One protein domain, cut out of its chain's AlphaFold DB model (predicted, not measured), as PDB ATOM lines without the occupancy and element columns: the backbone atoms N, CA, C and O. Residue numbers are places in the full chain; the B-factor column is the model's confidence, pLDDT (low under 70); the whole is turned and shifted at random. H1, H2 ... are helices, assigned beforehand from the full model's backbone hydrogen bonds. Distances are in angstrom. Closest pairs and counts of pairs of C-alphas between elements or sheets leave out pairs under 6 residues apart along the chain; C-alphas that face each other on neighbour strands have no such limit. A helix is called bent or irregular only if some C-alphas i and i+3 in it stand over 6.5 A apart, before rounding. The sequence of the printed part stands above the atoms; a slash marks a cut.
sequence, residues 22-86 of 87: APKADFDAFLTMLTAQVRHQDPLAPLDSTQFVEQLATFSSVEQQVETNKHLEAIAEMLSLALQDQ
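AT A GLANCE: This is residues 22 to 86 of the 87 residues of the protein "Flagellar hook assembly protein FlgD" of Parvularcula dongshanensis (UniProt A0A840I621). The model is a long, lopsided helical pair, loosely formed: a shorter helix H1 runs one way, a loop turns back at one end, and a much longer helix H2 runs back beside it at a small distance and then sticks out alone far past it, with residues 65 to 86 standing free. The turn, residues 39 to 45, sticks out at the other end. The printed part has 65 residues with two named helices, H1 then H2, and no named strand; the class is all helix. The whole is extended, with a radius of gyration of the C-alphas of 20.5 A, and is a rod spanning 71 by 17 by 5 A.

HOW THE PARTS SIT: H1, residues 22 to 38, and H2, residues 49 to 84, run opposite ways at a shallow tilt of 3 degrees. They are close but not clearly touching, with 2 pairs of C-alphas within 8 A. Their closest C-alphas are those of Pro 23 and Ser 60, 6.4 A apart. Their centres are 23.5 A apart. In both H1 and H2, every O i to N i+4 pair is within hydrogen-bond range.

IN THESE COORDINATES: H1 begins at C-alpha 22, at (-19.252, 9.444, 52.998), and measures 24.2 A to C-alpha 38, at (2.878, 2.340, 59.612). H2 measures 52.9 A from C-alpha 49 to C-alpha 84, at (-45.144, 22.651, 30.024). Neither helix is bent.

THE WHOLE: The C-alphas of Leu 44 and Gln 86 are the two farthest apart, at 71.3 A. Without the stretches that stand free, the body has 36 residues and spans 30 by 18 by 5 A. The printed part has no cut, and the link from H1 to H2, 10 residues, is short but not tight. The mean pLDDT of the printed part is 75.3; residues 22 to 30, 34 to 52 and 86 are under 70.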
ATOM      1  N   ALA A  22     -19.809  10.768  53.288       54.88
ATOM      2  CA  ALA A  22     -19.252   9.444  52.998       54.88
ATOM      3  C   ALA A  22     -17.798   9.483  52.468       54.88
ATOM      4  O   ALA A  22     -16.938   8.882  53.108       54.88
ATOM      5  N   PRO A  23     -17.437  10.289  51.444       55.06
ATOM      6  CA  PRO A  23     -16.078  10.228  50.894       55.06
ATOM      7  C   PRO A  23     -15.007  10.809  51.832       55.06
ATOM      8  O   PRO A  23     -13.855  10.381  51.799       55.06
ATOM      9  N   LYS A  24     -15.361  11.768  52.704       55.97
ATOM     10  CA  LYS A  24     -14.433  12.267  53.737       55.97
ATOM     11  C   LYS A  24     -14.276  11.273  54.887       55.97
ATOM     12  O   LYS A  24     -13.163  11.092  55.369       55.97
ATOM     13  N   ALA A  25     -15.366  10.627  55.299       59.22
ATOM     14  CA  ALA A  25     -15.339   9.618  56.351       59.22
ATOM     15  C   ALA A  25     -14.499   8.394  55.942       59.22
ATOM     16  O   ALA A  25     -13.723   7.893  56.755       59.22
ATOM     17  N   ASP A  26     -14.579   7.974  54.675       64.25
ATOM     18  CA  ASP A  26     -13.783   6.863  54.142       64.25
ATOM     19  C   ASP A  26     -12.293   7.218  54.018       64.25
ATOM     20  O   ASP A  26     -11.427   6.383  54.286       64.25
ATOM     21  N   PHE A  27     -11.972   8.476  53.700       63.00
ATOM     22  CA  PHE A  27     -10.594   8.970  53.673       63.00
ATOM     23  C   PHE A  27      -9.967   9.053  55.075       63.00
ATOM     24  O   PHE A  27      -8.834   8.615  55.267       63.00
ATOM     25  N   ASP A  28     -10.699   9.547  56.075       65.81
ATOM     26  CA  ASP A  28     -10.209   9.625  57.459       65.81
ATOM     27  C   ASP A  28     -10.068   8.232  58.100       65.81
ATOM     28  O   ASP A  28      -9.096   7.957  58.817       65.81
ATOM     29  N   ALA A  29     -10.985   7.307  57.793       68.62
ATOM     30  CA  ALA A  29     -10.865   5.901  58.174       68.62
ATOM     31  C   ALA A  29      -9.654   5.232  57.499       68.62
ATOM     32  O   ALA A  29      -8.923   4.472  58.143       68.62
ATOM     33  N   PHE A  30      -9.383   5.570  56.235       64.38
ATOM     34  CA  PHE A  30      -8.201   5.113  55.511       64.38
ATOM     35  C   PHE A  30      -6.905   5.664  56.116       64.38
ATOM     36  O   PHE A  30      -5.992   4.887  56.386       64.38
ATOM     37  N   LEU A  31      -6.816   6.965  56.406       70.19
ATOM     38  CA  LEU A  31      -5.641   7.557  57.058       70.19
ATOM     39  C   LEU A  31      -5.400   6.970  58.452       70.19
ATOM     40  O   LEU A  31      -4.251   6.795  58.865       70.19
ATOM     41  N   THR A  32      -6.466   6.611  59.163       71.00
ATOM     42  CA  THR A  32      -6.385   5.929  60.460       71.00
ATOM     43  C   THR A  32      -5.820   4.516  60.310       71.00
ATOM     44  O   THR A  32      -4.909   4.137  61.048       71.00
ATOM     45  N   MET A  33      -6.288   3.756  59.316       70.25
ATOM     46  CA  MET A  33      -5.753   2.429  59.000       70.25
ATOM     47  C   MET A  33      -4.309   2.487  58.485       70.25
ATOM     48  O   MET A  33      -3.475   1.706  58.937       70.25
ATOM     49  N   LEU A  34      -3.976   3.449  57.620       65.69
ATOM     50  CA  LEU A  34      -2.620   3.728  57.135       65.69
ATOM     51  C   LEU A  34      -1.678   4.034  58.307       65.69
ATOM     52  O   LEU A  34      -0.602   3.452  58.425       65.69
ATOM     53  N   THR A  35      -2.107   4.903  59.221       66.62
ATOM     54  CA  THR A  35      -1.327   5.272  60.409       66.62
ATOM     55  C   THR A  35      -1.142   4.075  61.341       66.62
ATOM     56  O   THR A  35      -0.048   3.867  61.864       66.62
ATOM     57  N   ALA A  36      -2.176   3.251  61.529       69.00
ATOM     58  CA  ALA A  36      -2.083   2.029  62.322       69.00
ATOM     59  C   ALA A  36      -1.102   1.013  61.709       69.00
ATOM     60  O   ALA A  36      -0.305   0.418  62.431       69.00
ATOM     61  N   GLN A  37      -1.104   0.865  60.381       58.03
ATOM     62  CA  GLN A  37      -0.202  -0.029  59.655       58.03
ATOM     63  C   GLN A  37       1.254   0.460  59.692       58.03
ATOM     64  O   GLN A  37       2.146  -0.333  59.971       58.03
ATOM     65  N   VAL A  38       1.520   1.759  59.509       62.91
ATOM     66  CA  VAL A  38       2.878   2.340  59.612       62.91
ATOM     67  C   VAL A  38       3.474   2.159  61.010       62.91
ATOM     68  O   VAL A  38       4.677   1.960  61.155       62.91
ATOM     69  N   ARG A  39       2.644   2.175  62.059       62.50
ATOM     70  CA  ARG A  39       3.098   1.927  63.437       62.50
ATOM     71  C   ARG A  39       3.419   0.459  63.739       62.50
ATOM     72  O   ARG A  39       3.994   0.205  64.796       62.50
ATOM     73  N   HIS A  40       3.042  -0.484  62.871       65.00
ATOM     74  CA  HIS A  40       3.188  -1.926  63.112       65.00
ATOM     75  C   HIS A  40       3.893  -2.703  61.982       65.00
ATOM     76  O   HIS A  40       4.011  -3.922  62.076       65.00
ATOM     77  N   GLN A  41       4.367  -2.037  60.925       54.25
ATOM     78  CA  GLN A  41       5.068  -2.691  59.817       54.25
ATOM     79  C   GLN A  41       6.584  -2.783  60.037       54.25
ATOM     80  O   GLN A  41       7.232  -1.843  60.494       54.25
ATOM     81  N   ASP A  42       7.133  -3.939  59.671       60.12
ATOM     82  CA  ASP A  42       8.564  -4.185  59.503       60.12
ATOM     83  C   ASP A  42       9.091  -3.334  58.318       60.12
ATOM     84  O   ASP A  42       8.496  -3.374  57.237       60.12
ATOM     85  N   PRO A  43      10.176  -2.549  58.480       55.22
ATOM     86  CA  PRO A  43      10.686  -1.602  57.475       55.22
ATOM     87  C   PRO A  43      11.117  -2.212  56.126       55.22
ATOM     88  O   PRO A  43      11.450  -1.460  55.210       55.22
ATOM     89  N   LEU A  44      11.145  -3.541  55.985       54.78
ATOM     90  CA  LEU A  44      11.637  -4.240  54.791       54.78
ATOM     91  C   LEU A  44      10.575  -4.569  53.725       54.78
ATOM     92  O   LEU A  44      10.931  -5.108  52.677       54.78
ATOM     93  N   ALA A  45       9.301  -4.221  53.935       54.16
ATOM     94  CA  ALA A  45       8.243  -4.403  52.939       54.16
ATOM     95  C   ALA A  45       7.437  -3.106  52.759       54.16
ATOM     96  O   ALA A  45       6.475  -2.879  53.490       54.16
ATOM     97  N   PRO A  46       7.804  -2.222  51.814       54.44
ATOM     98  CA  PRO A  46       7.008  -1.033  51.554       54.44
ATOM     99  C   PRO A  46       5.657  -1.448  50.959       54.44
ATOM    100  O   PRO A  46       5.580  -1.958  49.843       54.44
ATOM    101  N   LEU A  47       4.586  -1.249  51.726       60.03
ATOM    102  CA  LEU A  47       3.213  -1.418  51.262       60.03
ATOM    103  C   LEU A  47       2.879  -0.297  50.266       60.03
ATOM    104  O   LEU A  47       3.005   0.886  50.597       60.03
ATOM    105  N   ASP A  48       2.430  -0.665  49.063       63.91
ATOM    106  CA  ASP A  48       1.976   0.252  48.008       63.91
ATOM    107  C   ASP A  48       0.609   0.860  48.363       63.91
ATOM    108  O   ASP A  48      -0.442   0.560  47.800       63.91
ATOM    109  N   SER A  49       0.627   1.694  49.395       59.62
ATOM    110  CA  SER A  49      -0.544   2.403  49.909       59.62
ATOM    111  C   SER A  49      -1.020   3.474  48.922       59.62
ATOM    112  O   SER A  49      -2.167   3.912  48.981       59.62
ATOM    113  N   THR A  50      -0.145   3.877  47.999       67.50
ATOM    114  CA  THR A  50      -0.394   4.901  46.987       67.50
ATOM    115  C   THR A  50      -1.398   4.415  45.946       67.50
ATOM    116  O   THR A  50      -2.367   5.122  45.687       67.50
ATOM    117  N   GLN A  51      -1.257   3.187  45.429       68.19
ATOM    118  CA  GLN A  51      -2.204   2.656  44.437       68.19
ATOM    119  C   GLN A  51      -3.644   2.541  44.960       68.19
ATOM    120  O   GLN A  51      -4.598   2.766  44.214       68.19
ATOM    121  N   PHE A  52      -3.828   2.216  46.241       67.00
ATOM    122  CA  PHE A  52      -5.170   2.123  46.824       67.00
ATOM    123  C   PHE A  52      -5.806   3.506  47.019       67.00
ATOM    124  O   PHE A  52      -6.994   3.681  46.757       67.00
ATOM    125  N   VAL A  53      -5.012   4.512  47.412       72.25
ATOM    126  CA  VAL A  53      -5.461   5.914  47.481       72.25
ATOM    127  C   VAL A  53      -5.840   6.432  46.100       72.25
ATOM    128  O   VAL A  53      -6.866   7.089  45.961       72.25
ATOM    129  N   GLU A  54      -5.051   6.120  45.075       79.06
ATOM    130  CA  GLU A  54      -5.347   6.502  43.694       79.06
ATOM    131  C   GLU A  54      -6.655   5.877  43.198       79.06
ATOM    132  O   GLU A  54      -7.487   6.571  42.606       79.06
ATOM    133  N   GLN A  55      -6.896   4.595  43.491       77.00
ATOM    134  CA  GLN A  55      -8.163   3.933  43.165       77.00
ATOM    135  C   GLN A  55      -9.342   4.532  43.940       77.00
ATOM    136  O   GLN A  55     -10.394   4.770  43.346       77.00
ATOM    137  N   LEU A  56      -9.168   4.846  45.227       80.62
ATOM    138  CA  LEU A  56     -10.215   5.468  46.040       80.62
ATOM    139  C   LEU A  56     -10.537   6.894  45.571       80.62
ATOM    140  O   LEU A  56     -11.705   7.253  45.448       80.62
ATOM    141  N   ALA A  57      -9.520   7.697  45.261       80.75
ATOM    142  CA  ALA A  57      -9.693   9.043  44.721       80.75
ATOM    143  C   ALA A  57     -10.388   9.009  43.353       80.75
ATOM    144  O   ALA A  57     -11.279   9.817  43.088       80.75
ATOM    145  N   THR A  58     -10.031   8.035  42.511       82.06
ATOM    146  CA  THR A  58     -10.697   7.805  41.223       82.06
ATOM    147  C   THR A  58     -12.169   7.463  41.434       82.06
ATOM    148  O   THR A  58     -13.033   8.081  40.816       82.06
ATOM    149  N   PHE A  59     -12.474   6.538  42.349       81.12
ATOM    150  CA  PHE A  59     -13.849   6.158  42.663       81.12
ATOM    151  C   PHE A  59     -14.658   7.342  43.214       81.12
ATOM    152  O   PHE A  59     -15.737   7.633  42.703       81.12
ATOM    153  N   SER A  60     -14.101   8.101  44.163       81.25
ATOM    154  CA  SER A  60     -14.742   9.302  44.712       81.25
ATOM    155  C   SER A  60     -15.002  10.369  43.645       81.25
ATOM    156  O   SER A  60     -16.046  11.020  43.680       81.25
ATOM    157  N   SER A  61     -14.089  10.546  42.685       81.94
ATOM    158  CA  SER A  61     -14.291  11.470  41.566       81.94
ATOM    159  C   SER A  61     -15.411  11.001  40.638       81.94
ATOM    160  O   SER A  61     -16.187  11.828  40.158       81.94
ATOM    161  N   VAL A  62     -15.512   9.693  40.379       83.88
ATOM    162  CA  VAL A  62     -16.585   9.118  39.554       83.88
ATOM    163  C   VAL A  62     -17.933   9.285  40.247       83.88
ATOM    164  O   VAL A  62     -18.881   9.742  39.613       83.88
ATOM    165  N   GLU A  63     -18.025   8.999  41.546       83.94
ATOM    166  CA  GLU A  63     -19.263   9.212  42.303       83.94
ATOM    167  C   GLU A  63     -19.679  10.682  42.316       83.94
ATOM    168  O   GLU A  63     -20.834  10.999  42.032       83.94
ATOM    169  N   GLN A  64     -18.740  11.605  42.542       87.44
ATOM    170  CA  GLN A  64     -19.035  13.036  42.469       87.44
ATOM    171  C   GLN A  64     -19.551  13.442  41.077       87.44
ATOM    172  O   GLN A  64     -20.445  14.288  40.961       87.44
ATOM    173  N   GLN A  65     -19.016  12.844  40.011       88.81
ATOM    174  CA  GLN A  65     -19.482  13.091  38.649       88.81
ATOM    175  C   GLN A  65     -20.893  12.540  38.418       88.81
ATOM    176  O   GLN A  65     -21.716  13.221  37.808       88.81
ATOM    177  N   VAL A  66     -21.204  11.351  38.942       89.81
ATOM    178  CA  VAL A  66     -22.555  10.773  38.909       89.81
ATOM    179  C   VAL A  66     -23.554  11.674  39.637       89.81
ATOM    180  O   VAL A  66     -24.600  11.986  39.074       89.81
ATOM    181  N   GLU A  67     -23.225  12.155  40.836       88.62
ATOM    182  CA  GLU A  67     -24.096  13.071  41.587       88.62
ATOM    183  C   GLU A  67     -24.300  14.402  40.854       88.62
ATOM    184  O   GLU A  67     -25.412  14.920  40.779       88.62
ATOM    185  N   THR A  68     -23.248  14.928  40.223       92.19
ATOM    186  CA  THR A  68     -23.363  16.132  39.389       92.19
ATOM    187  C   THR A  68     -24.311  15.902  38.212       92.19
ATOM    188  O   THR A  68     -25.167  16.745  37.951       92.19
ATOM    189  N   ASN A  69     -24.210  14.758  37.529       95.88
ATOM    190  CA  ASN A  69     -25.115  14.415  36.431       95.88
ATOM    191  C   ASN A  69     -26.571  14.307  36.905       95.88
ATOM    192  O   ASN A  69     -27.444  14.892  36.271       95.88
ATOM    193  N   LYS A  70     -26.831  13.673  38.056       94.75
ATOM    194  CA  LYS A  70     -28.179  13.624  38.652       94.75
ATOM    195  C   LYS A  70     -28.740  15.016  38.928       94.75
ATOM    196  O   LYS A  70     -29.909  15.280  38.663       94.75
ATOM    197  N   HIS A  71     -27.917  15.929  39.441       95.12
ATOM    198  CA  HIS A  71     -28.346  17.311  39.656       95.12
ATOM    199  C   HIS A  71     -28.680  18.021  38.337       95.12
ATOM    200  O   HIS A  71     -29.657  18.764  38.277       95.12
ATOM    201  N   LEU A  72     -27.901  17.790  37.274       96.69
ATOM    202  CA  LEU A  72     -28.192  18.340  35.947       96.69
ATOM    203  C   LEU A  72     -29.491  17.772  35.362       96.69
ATOM    204  O   LEU A  72     -30.276  18.532  34.797       96.69
ATOM    205  N   GLU A  73     -29.745  16.475  35.532       96.19
ATOM    206  CA  GLU A  73     -31.005  15.832  35.138       96.19
ATOM    207  C   GLU A  73     -32.198  16.438  35.885       96.19
ATOM    208  O   GLU A  73     -33.173  16.838  35.252       96.19
ATOM    209  N   ALA A  74     -32.089  16.625  37.204       96.31
ATOM    210  CA  ALA A  74     -33.130  17.274  38.001       96.31
ATOM    211  C   ALA A  74     -33.402  18.719  37.541       96.31
ATOM    212  O   ALA A  74     -34.550  19.155  37.470       96.31
ATOM    213  N   ILE A  75     -32.355  19.471  37.183       95.94
ATOM    214  CA  ILE A  75     -32.504  20.816  36.609       95.94
ATOM    215  C   ILE A  75     -33.212  20.758  35.248       95.94
ATOM    216  O   ILE A  75     -34.077  21.592  34.976       95.94
ATOM    217  N   ALA A  76     -32.876  19.783  34.402       95.81
ATOM    218  CA  ALA A  76     -33.512  19.602  33.102       95.81
ATOM    219  C   ALA A  76     -35.002  19.238  33.227       95.81
ATOM    220  O   ALA A  76     -35.820  19.781  32.484       95.81
ATOM    221  N   GLU A  77     -35.369  18.387  34.190       95.94
ATOM    222  CA  GLU A  77     -36.767  18.072  34.508       95.94
ATOM    223  C   GLU A  77     -37.534  19.291  35.028       95.94
ATOM    224  O   GLU A  77     -38.654  19.550  34.591       95.94
ATOM    225  N   MET A  78     -36.937  20.092  35.917       94.19
ATOM    226  CA  MET A  78     -37.574  21.330  36.380       94.19
ATOM    227  C   MET A  78     -37.824  22.310  35.227       94.19
ATOM    228  O   MET A  78     -38.879  22.944  35.174       94.19
ATOM    229  N   LEU A  79     -36.877  22.428  34.290       94.06
ATOM    230  CA  LEU A  79     -37.027  23.292  33.121       94.06
ATOM    231  C   LEU A  79     -38.122  22.784  32.174       94.06
ATOM    232  O   LEU A  79     -38.923  23.586  31.694       94.06
ATOM    233  N   SER A  80     -38.183  21.474  31.915       94.31
ATOM    234  CA  SER A  80     -39.217  20.896  31.050       94.31
ATOM    235  C   SER A  80     -40.615  21.077  31.643       94.31
ATOM    236  O   SER A  80     -41.532  21.465  30.921       94.31
ATOM    237  N   LEU A  81     -40.762  20.909  32.961       92.69
ATOM    238  CA  LEU A  81     -42.016  21.159  33.670       92.69
ATOM    239  C   LEU A  81     -42.433  22.638  33.589       92.69
ATOM    240  O   LEU A  81     -43.597  22.932  33.332       92.69
ATOM    241  N   ALA A  82     -41.486  23.567  33.749       92.31
ATOM    242  CA  ALA A  82     -41.753  25.003  33.647       92.31
ATOM    243  C   ALA A  82     -42.196  25.432  32.236       92.31
ATOM    244  O   ALA A  82     -43.032  26.320  32.097       92.31
ATOM    245  N   LEU A  83     -41.665  24.791  31.189       87.50
ATOM    246  CA  LEU A  83     -42.090  25.010  29.801       87.50
ATOM    247  C   LEU A  83     -43.478  24.412  29.510       87.50
ATOM    248  O   LEU A  83     -44.207  24.954  28.682       87.50
ATOM    249  N   GLN A  84     -43.849  23.319  30.184       82.81
ATOM    250  CA  GLN A  84     -45.144  22.651  30.024       82.81
ATOM    251  C   GLN A  84     -46.314  23.488  30.579       82.81
ATOM    252  O   GLN A  84     -47.410  23.404  30.041       82.81
ATOM    253  N   ASP A  85     -46.089  24.299  31.621       73.56
ATOM    254  CA  ASP A  85     -47.117  25.157  32.248       73.56
ATOM    255  C   ASP A  85     -47.446  26.420  31.418       73.56
ATOM    256  O   ASP A  85     -48.427  27.112  31.678       73.56
ATOM    257  N   GLN A  86     -46.639  26.731  30.393       60.91
ATOM    258  CA  GLN A  86     -46.773  27.942  29.572       60.91
ATOM    259  C   GLN A  86     -47.578  27.740  28.263       60.91
ATOM    260  O   GLN A  86     -47.699  28.684  27.476       60.91
TER     261      GLN A  86